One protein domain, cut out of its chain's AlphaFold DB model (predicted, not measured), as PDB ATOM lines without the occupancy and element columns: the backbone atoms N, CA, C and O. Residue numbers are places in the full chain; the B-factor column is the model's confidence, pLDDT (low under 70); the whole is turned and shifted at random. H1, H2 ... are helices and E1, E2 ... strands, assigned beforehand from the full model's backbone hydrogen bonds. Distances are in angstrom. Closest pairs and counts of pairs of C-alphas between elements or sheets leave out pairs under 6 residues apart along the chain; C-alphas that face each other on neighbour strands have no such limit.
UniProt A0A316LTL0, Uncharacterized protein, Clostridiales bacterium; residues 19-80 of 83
ATOM      1  N   GLU A  19      -7.611 -19.697  -6.489       82.94
ATOM      2  CA  GLU A  19      -6.596 -18.935  -7.230       82.94
ATOM      3  C   GLU A  19      -7.160 -18.449  -8.560       82.94
ATOM      4  O   GLU A  19      -8.016 -19.109  -9.157       82.94
ATOM      5  N   LEU A  20      -6.641 -17.323  -9.047       82.00
ATOM      6  CA  LEU A  20      -6.976 -16.776 -10.357       82.00
ATOM      7  C   LEU A  20      -5.716 -16.279 -11.062       82.00
ATOM      8  O   LEU A  20      -4.948 -15.493 -10.512       82.00
ATOM      9  N   LEU A  21      -5.552 -16.703 -12.315       85.69
ATOM     10  CA  LEU A  21      -4.564 -16.155 -13.235       85.69
ATOM     11  C   LEU A  21      -5.257 -15.200 -14.208       85.69
ATOM     12  O   LEU A  21      -6.155 -15.607 -14.947       85.69
ATOM     13  N   LEU A  22      -4.806 -13.949 -14.240       87.00
ATOM     14  CA  LEU A  22      -5.216 -12.955 -15.228       87.00
ATOM     15  C   LEU A  22      -4.040 -12.630 -16.144       87.00
ATOM     16  O   LEU A  22      -2.944 -12.334 -15.675       87.00
ATOM     17  N   LEU A  23      -4.280 -12.657 -17.453       90.19
ATOM     18  CA  LEU A  23      -3.308 -12.265 -18.469       90.19
ATOM     19  C   LEU A  23      -3.831 -11.017 -19.183       90.19
ATOM     20  O   LEU A  23      -4.946 -11.032 -19.707       90.19
ATOM     21  N   ALA A  24      -3.047  -9.941 -19.189       88.25
ATOM     22  CA  ALA A  24      -3.442  -8.649 -19.738       88.25
ATOM     23  C   ALA A  24      -2.470  -8.180 -20.830       88.25
ATOM     24  O   ALA A  24      -1.249  -8.208 -20.652       88.25
ATOM     25  N   TYR A  25      -3.041  -7.717 -21.947       90.12
ATOM     26  CA  TYR A  25      -2.317  -7.278 -23.139       90.12
ATOM     27  C   TYR A  25      -2.983  -6.043 -23.750       90.12
ATOM     28  O   TYR A  25      -4.209  -5.980 -23.850       90.12
ATOM     29  N   ALA A  26      -2.170  -5.084 -24.190       90.81
ATOM     30  CA  ALA A  26      -2.595  -3.922 -24.967       90.81
ATOM     31  C   ALA A  26      -1.433  -3.446 -25.853       90.81
ATOM     32  O   ALA A  26      -0.270  -3.578 -25.474       90.81
ATOM     33  N   GLU A  27      -1.735  -2.890 -27.026       92.38
ATOM     34  CA  GLU A  27      -0.714  -2.390 -27.953       92.38
ATOM     35  C   GLU A  27       0.119  -1.262 -27.321       92.38
ATOM     36  O   GLU A  27      -0.432  -0.321 -26.751       92.38
ATOM     37  N   GLY A  28       1.451  -1.361 -27.411       91.44
ATOM     38  CA  GLY A  28       2.386  -0.402 -26.807       91.44
ATOM     39  C   GLY A  28       2.657  -0.613 -25.309       91.44
ATOM     40  O   GLY A  28       3.409   0.161 -24.709       91.44
ATOM     41  N   TYR A  29       2.087  -1.657 -24.700       91.81
ATOM     42  CA  TYR A  29       2.256  -1.989 -23.286       91.81
ATOM     43  C   TYR A  29       2.891  -3.370 -23.085       91.81
ATOM     44  O   TYR A  29       2.672  -4.292 -23.866       91.81
ATOM     45  N   ALA A  30       3.658  -3.522 -22.002       89.88
ATOM     46  CA  ALA A  30       4.290  -4.785 -21.641       89.88
ATOM     47  C   ALA A  30       3.238  -5.843 -21.231       89.88
ATOM     48  O   ALA A  30       2.372  -5.543 -20.395       89.88
ATOM     49  N   PRO A  31       3.322  -7.083 -21.754       90.38
ATOM     50  CA  PRO A  31       2.529  -8.209 -21.274       90.38
ATOM     51  C   PRO A  31       2.604  -8.356 -19.758       90.38
ATOM     52  O   PRO A  31       3.694  -8.391 -19.185       90.38
ATOM     53  N   THR A  32       1.443  -8.453 -19.109       88.56
ATOM     54  CA  THR A  32       1.377  -8.553 -17.649       88.56
ATOM     55  C   THR A  32       0.538  -9.750 -17.218       88.56
ATOM     56  O   THR A  32      -0.605  -9.908 -17.652       88.56
ATOM     57  N   ALA A  33       1.100 -10.578 -16.339       88.94
ATOM     58  CA  ALA A  33       0.405 -11.658 -15.654       88.94
ATOM     59  C   ALA A  33       0.121 -11.265 -14.196       88.94
ATOM     60  O   ALA A  33       1.002 -10.793 -13.480       88.94
ATOM     61  N   TYR A  34      -1.105 -11.476 -13.734       86.12
ATOM     62  CA  TYR A  34      -1.486 -11.266 -12.342       86.12
ATOM     63  C   TYR A  34      -1.941 -12.589 -11.742       86.12
ATOM     64  O   TYR A  34      -2.896 -13.200 -12.230       86.12
ATOM     65  N   LEU A  35      -1.242 -13.032 -10.701       84.06
ATOM     66  CA  LEU A  35      -1.595 -14.215  -9.935       84.06
ATOM     67  C   LEU A  35      -2.240 -13.764  -8.624       84.06
ATOM     68  O   LEU A  35      -1.560 -13.313  -7.700       84.06
ATOM     69  N   CYS A  36      -3.562 -13.881  -8.574       76.19
ATOM     70  CA  CYS A  36      -4.368 -13.579  -7.402       76.19
ATOM     71  C   CYS A  36      -4.545 -14.849  -6.564       76.19
ATOM     72  O   CYS A  36      -4.860 -15.928  -7.085       76.19
ATOM     73  N   THR A  37      -4.337 -14.702  -5.261       72.12
ATOM     74  CA  THR A  37      -4.552 -15.745  -4.256       72.12
ATOM     75  C   THR A  37      -5.539 -15.213  -3.221       72.12
ATOM     76  O   THR A  37      -5.639 -14.008  -3.035       72.12
ATOM     77  N   GLY A  38      -6.314 -16.075  -2.561       73.94
ATOM     78  CA  GLY A  38      -7.266 -15.605  -1.544       73.94
ATOM     79  C   GLY A  38      -8.659 -15.240  -2.073       73.94
ATOM     80  O   GLY A  38      -9.318 -14.377  -1.501       73.94
ATOM     81  N   ILE A  39      -9.142 -15.881  -3.145       75.50
ATOM     82  CA  ILE A  39     -10.540 -15.715  -3.585       75.50
ATOM     83  C   ILE A  39     -11.447 -16.578  -2.708       75.50
ATOM     84  O   ILE A  39     -11.332 -17.804  -2.729       75.50
ATOM     85  N   TYR A  40     -12.368 -15.958  -1.970       76.88
ATOM     86  CA  TYR A  40     -13.295 -16.659  -1.081       76.88
ATOM     87  C   TYR A  40     -14.715 -16.681  -1.670       76.88
ATOM     88  O   TYR A  40     -15.113 -15.708  -2.309       76.88
ATOM     89  N   PRO A  41     -15.505 -17.751  -1.450       71.25
ATOM     90  CA  PRO A  41     -16.846 -17.887  -2.032       71.25
ATOM     91  C   PRO A  41     -17.804 -16.731  -1.709       71.25
ATOM     92  O   PRO A  41     -18.615 -16.357  -2.552       71.25
ATOM     93  N   ASP A  42     -17.679 -16.153  -0.511       77.50
ATOM     94  CA  ASP A  42     -18.607 -15.145   0.014       77.50
ATOM     95  C   ASP A  42     -18.027 -13.719   0.018       77.50
ATOM     96  O   ASP A  42     -18.650 -12.795   0.546       77.50
ATOM     97  N   THR A  43     -16.836 -13.502  -0.556       68.44
ATOM     98  CA  THR A  43     -16.248 -12.159  -0.653       68.44
ATOM     99  C   THR A  43     -16.508 -11.552  -2.023       68.44
ATOM    100  O   THR A  43     -16.053 -12.031  -3.057       68.44
ATOM    101  N   GLN A  44     -17.229 -10.431  -2.040       64.19
ATOM    102  CA  GLN A  44     -17.394  -9.647  -3.255       64.19
ATOM    103  C   GLN A  44     -16.115  -8.838  -3.488       64.19
ATOM    104  O   GLN A  44     -15.922  -7.761  -2.924       64.19
ATOM    105  N   THR A  45     -15.194  -9.387  -4.275       64.44
ATOM    106  CA  THR A  45     -13.961  -8.687  -4.636       64.44
ATOM    107  C   THR A  45     -14.253  -7.747  -5.802       64.44
ATOM    108  O   THR A  45     -14.636  -8.185  -6.888       64.44
ATOM    109  N   TYR A  46     -14.054  -6.442  -5.611       65.81
ATOM    110  CA  TYR A  46     -13.841  -5.558  -6.754       65.81
ATOM    111  C   TYR A  46     -12.504  -5.986  -7.360       65.81
ATOM    112  O   TYR A  46     -11.472  -5.853  -6.705       65.81
ATOM    113  N   GLY A  47     -12.550  -6.611  -8.539       65.44
ATOM    114  CA  GLY A  47     -11.381  -7.234  -9.163       65.44
ATOM    115  C   GLY A  47     -10.172  -6.292  -9.256       65.44
ATOM    116  O   GLY A  47     -10.333  -5.066  -9.237       65.44
ATOM    117  N   PRO A  48      -8.952  -6.844  -9.360       71.50
ATOM    118  CA  PRO A  48      -7.733  -6.051  -9.295       71.50
ATOM    119  C   PRO A  48      -7.677  -5.030 -10.438       71.50
ATOM    120  O   PRO A  48      -7.945  -5.342 -11.599       71.50
ATOM    121  N   VAL A  49      -7.279  -3.795 -10.119       77.31
ATOM    122  CA  VAL A  49      -6.964  -2.787 -11.138       77.31
ATOM    123  C   VAL A  49      -5.569  -3.079 -11.685       77.31
ATOM    124  O   VAL A  49      -4.564  -2.771 -11.046       77.31
ATOM    125  N   ILE A  50      -5.506  -3.657 -12.884       80.44
ATOM    126  CA  ILE A  50      -4.239  -3.966 -13.554       80.44
ATOM    127  C   ILE A  50      -3.702  -2.698 -14.227       80.44
ATOM    128  O   ILE A  50      -4.312  -2.158 -15.150       80.44
ATOM    129  N   ARG A  51      -2.543  -2.213 -13.769       82.75
ATOM    130  CA  ARG A  51      -1.834  -1.082 -14.385       82.75
ATOM    131  C   ARG A  51      -0.749  -1.607 -15.316       82.75
ATOM    132  O   ARG A  51       0.257  -2.133 -14.854       82.75
ATOM    133  N   LEU A  52      -0.949  -1.428 -16.617       87.38
ATOM    134  CA  LEU A  52       0.042  -1.793 -17.620       87.38
ATOM    135  C   LEU A  52       1.135  -0.727 -17.719       87.38
ATOM    136  O   LEU A  52       0.859   0.475 -17.670       87.38
ATOM    137  N   GLN A  53       2.378  -1.170 -17.880       86.88
ATOM    138  CA  GLN A  53       3.513  -0.283 -18.118       86.88
ATOM    139  C   GLN A  53       3.811  -0.201 -19.620       86.88
ATOM    140  O   GLN A  53       3.655  -1.210 -20.310       86.88
ATOM    141  N   PRO A  54       4.240   0.962 -20.146       90.38
ATOM    142  CA  PRO A  54       4.703   1.062 -21.527       90.38
ATOM    143  C   PRO A  54       5.811   0.046 -21.802       90.38
ATOM    144  O   PRO A  54       6.704  -0.130 -20.968       90.38
ATOM    145  N   GLN A  55       5.761  -0.609 -22.960       87.31
ATOM    146  CA  GLN A  55       6.732  -1.639 -23.315       87.31
ATOM    147  C   GLN A  55       8.116  -1.006 -23.530       87.31
ATOM    148  O   GLN A  55       8.305  -0.182 -24.425       87.31
ATOM    149  N   LYS A  56       9.080  -1.365 -22.674       82.12
ATOM    150  CA  LYS A  56      10.489  -0.932 -22.768       82.12
ATOM    151  C   LYS A  56      11.443  -2.083 -23.104       82.12
ATOM    152  O   LYS A  56      12.548  -1.832 -23.570       82.12
ATOM    153  N   SER A  57      11.007  -3.316 -22.862       77.56
ATOM    154  CA  SER A  57      11.683  -4.577 -23.160       77.56
ATOM    155  C   SER A  57      10.620  -5.650 -23.435       77.56
ATOM    156  O   SER A  57       9.430  -5.421 -23.201       77.56
ATOM    157  N   ASP A  58      11.044  -6.822 -23.909       74.94
ATOM    158  CA  ASP A  58      10.182  -8.002 -24.082       74.94
ATOM    159  C   ASP A  58      10.018  -8.819 -22.786       74.94
ATOM    160  O   ASP A  58       9.597  -9.977 -22.812       74.94
ATOM    161  N   GLU A  59      10.371  -8.246 -21.633       78.06
ATOM    162  CA  GLU A  59      10.210  -8.920 -20.349       78.06
ATOM    163  C   GLU A  59       8.731  -9.017 -19.961       78.06
ATOM    164  O   GLU A  59       7.959  -8.063 -20.068       78.06
ATOM    165  N   ILE A  60       8.338 -10.195 -19.474       77.12
ATOM    166  CA  ILE A  60       6.997 -10.429 -18.943       77.12
ATOM    167  C   ILE A  60       6.963  -9.914 -17.510       77.12
ATOM    168  O   ILE A  60       7.701 -10.392 -16.647       77.12
ATOM    169  N   HIS A  61       6.066  -8.972 -17.241       80.50
ATOM    170  CA  HIS A  61       5.815  -8.524 -15.881       80.50
ATOM    171  C   HIS A  61       4.833  -9.473 -15.202       80.50
ATOM    172  O   HIS A  61       3.804  -9.835 -15.775       80.50
ATOM    173  N   TYR A  62       5.125  -9.853 -13.962       79.50
ATOM    174  CA  TYR A  62       4.186 -10.601 -13.142       79.50
ATOM    175  C   TYR A  62       4.037  -9.977 -11.758       79.50
ATOM    176  O   TYR A  62       4.958  -9.361 -11.225       79.50
ATOM    177  N   THR A  63       2.850 -10.108 -11.177       76.19
ATOM    178  CA  THR A  63       2.576  -9.699  -9.796       76.19
ATOM    179  C   THR A  63       1.840 -10.824  -9.087       76.19
ATOM    180  O   THR A  63       0.941 -11.440  -9.661       76.19
ATOM    181  N   THR A  64       2.249 -11.098  -7.853       73.69
ATOM    182  CA  THR A  64       1.668 -12.123  -6.984       73.69
ATOM    183  C   THR A  64       1.136 -11.455  -5.729       73.69
ATOM    184  O   THR A  64       1.855 -10.667  -5.113       73.69
ATOM    185  N   GLU A  65      -0.091 -11.773  -5.332       73.62
ATOM    186  CA  GLU A  65      -0.569 -11.405  -3.997       73.62
ATOM    187  C   GLU A  65       0.060 -12.306  -2.935       73.62
ATOM    188  O   GLU A  65       0.324 -13.487  -3.178       73.62
ATOM    189  N   GLU A  66       0.323 -11.733  -1.762       70.50
ATOM    190  CA  GLU A  66       0.772 -12.516  -0.618       70.50
ATOM    191  C   GLU A  66      -0.343 -13.468  -0.159       70.50
ATOM    192  O   GLU A  66      -1.522 -13.105  -0.196       70.50
ATOM    193  N   PRO A  67       0.007 -14.685   0.289       68.50
ATOM    194  CA  PRO A  67      -0.965 -15.613   0.850       68.50
ATOM    195  C   PRO A  67      -1.655 -15.033   2.092       68.50
ATOM    196  O   PRO A  67      -1.069 -14.264   2.855       68.50
ATOM    197  N   ASP A  68      -2.895 -15.468   2.331       74.94
ATOM    198  CA  ASP A  68      -3.702 -15.018   3.465       74.94
ATOM    199  C   ASP A  68      -2.979 -15.207   4.814       74.94
ATOM    200  O   ASP A  68      -2.611 -16.321   5.209       74.94
ATOM    201  N   SER A  69      -2.783 -14.097   5.532       77.25
ATOM    202  CA  SER A  69      -2.012 -14.069   6.779       77.25
ATOM    203  C   SER A  69      -2.682 -14.828   7.928       77.25
ATOM    204  O   SER A  69      -1.982 -15.376   8.783       77.25
ATOM    205  N   TYR A  70      -4.016 -14.915   7.952       73.50
ATOM    206  CA  TYR A  70      -4.752 -15.654   8.977       73.50
ATOM    207  C   TYR A  70      -4.627 -17.164   8.756       73.50
ATOM    208  O   TYR A  70      -4.341 -17.908   9.697       73.50
ATOM    209  N   TRP A  71      -4.748 -17.618   7.507       78.81
ATOM    210  CA  TRP A  71      -4.497 -19.011   7.143       78.81
ATOM    211  C   TRP A  71      -3.050 -19.415   7.440       78.81
ATOM    212  O   TRP A  71      -2.834 -20.424   8.114       78.81
ATOM    213  N   LEU A  72      -2.066 -18.600   7.036       81.75
ATOM    214  CA  LEU A  72      -0.657 -18.841   7.366       81.75
ATOM    215  C   LEU A  72      -0.434 -18.959   8.875       81.75
ATOM    216  O   LEU A  72       0.230 -19.891   9.331       81.75
ATOM    217  N   ARG A  73      -1.022 -18.052   9.657       81.94
ATOM    218  CA  ARG A  73      -0.938 -18.092  11.117       81.94
ATOM    219  C   ARG A  73      -1.558 -19.366  11.691       81.94
ATOM    220  O   ARG A  73      -0.935 -19.985  12.546       81.94
ATOM    221  N   SER A  74      -2.718 -19.791  11.190       79.31
ATOM    222  CA  SER A  74      -3.375 -21.026  11.642       79.31
ATOM    223  C   SER A  74      -2.523 -22.274  11.382       79.31
ATOM    224  O   SER A  74      -2.466 -23.173  12.218       79.31
ATOM    225  N   LEU A  75      -1.800 -22.312  10.255       82.88
ATOM    226  CA  LEU A  75      -0.857 -23.389   9.966       82.88
ATOM    227  C   LEU A  75       0.331 -23.355  10.923       82.88
ATOM    228  O   LEU A  75       0.710 -24.396  11.454       82.88
ATOM    229  N   ILE A  76       0.906 -22.173  11.154       87.12
ATOM    230  CA  ILE A  76       2.022 -22.016  12.089       87.12
ATOM    231  C   ILE A  76       1.588 -22.482  13.480       87.12
ATOM    232  O   ILE A  76       2.237 -23.354  14.035       87.12
ATOM    233  N   GLU A  77       0.467 -21.994  14.009       84.69
ATOM    234  CA  GLU A  77      -0.049 -22.395  15.327       84.69
ATOM    235  C   GLU A  77      -0.311 -23.907  15.417       84.69
ATOM    236  O   GLU A  77       0.004 -24.524  16.430       84.69
ATOM    237  N   LYS A  78      -0.832 -24.529  14.352       80.44
ATOM    238  CA  LYS A  78      -1.140 -25.967  14.323       80.44
ATOM    239  C   LYS A  78       0.098 -26.865  14.261       80.44
ATOM    240  O   LYS A  78       0.063 -27.978  14.783       80.44
ATOM    241  N   TYR A  79       1.144 -26.434  13.561       83.75
ATOM    242  CA  TYR A  79       2.328 -27.259  13.286       83.75
ATOM    243  C   TYR A  79       3.580 -26.811  14.050       83.75
ATOM    244  O   TYR A  79       4.620 -27.460  13.933       83.75
ATOM    245  N   MET A  80       3.505 -25.726  14.826       85.69
ATOM    246  CA  MET A  80       4.597 -25.284  15.687       85.69
ATOM    247  C   MET A  80       4.826 -26.324  16.797       85.69
ATOM    248  O   MET A  80       3.881 -26.666  17.506       85.69
TER     249      MET A  80
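This is residues 19 to 80 of the 83 residues of an uncharacterized protein of Clostridiales bacterium (UniProt A0A316LTL0). A small, narrow three-stranded sheet, with E2 in the middle, has a helix, H1, beyond one end, where residues 72 to 80 stick out, while the long loop of residues 40 to 60 links the end of E2 to the start of E3, its residues 41 to 46 sticking out as well. The 62 printed residues hold E1, E2, E3 and H1 in that order, a mixed class with under half of the residues in named elements. The sheet, E1 - E2 - E3, is mixed. The whole is flat, 48 by 27 by 13 A, and only just loose, close to extended, with a radius of gyration of the C-alphas of 15.6 A.

E1, residues 19 to 24, and E2, residues 32 to 39, form an antiparallel hairpin at 158 degrees, with N 22 and O 34 2.9 A apart, within hydrogen-bond range. E3, residues 61 to 64, is parallel to E2 at 8 degrees, with N 33 and O 61 within range at 2.9 A. E1 and E3 are apart. H1, residues 69 to 79, is not on the sheet; every O i to N i+4 pair in it is within hydrogen-bond range.

E1 starts at C-alpha 19 (-6.596, -18.935, -7.230) and is 16.5 A long, E2 19.8 A and E3 10.5 A. H1, 15.3 A, ends at C-alpha 79 (2.328, -27.259, 13.286).

The C-alphas farthest apart, of Glu 27 and Met 80, are 49.6 A apart. The printed part has no cut. The link from E2 to E3 is long. Residues 43 to 47 and 67 have pLDDT under 70.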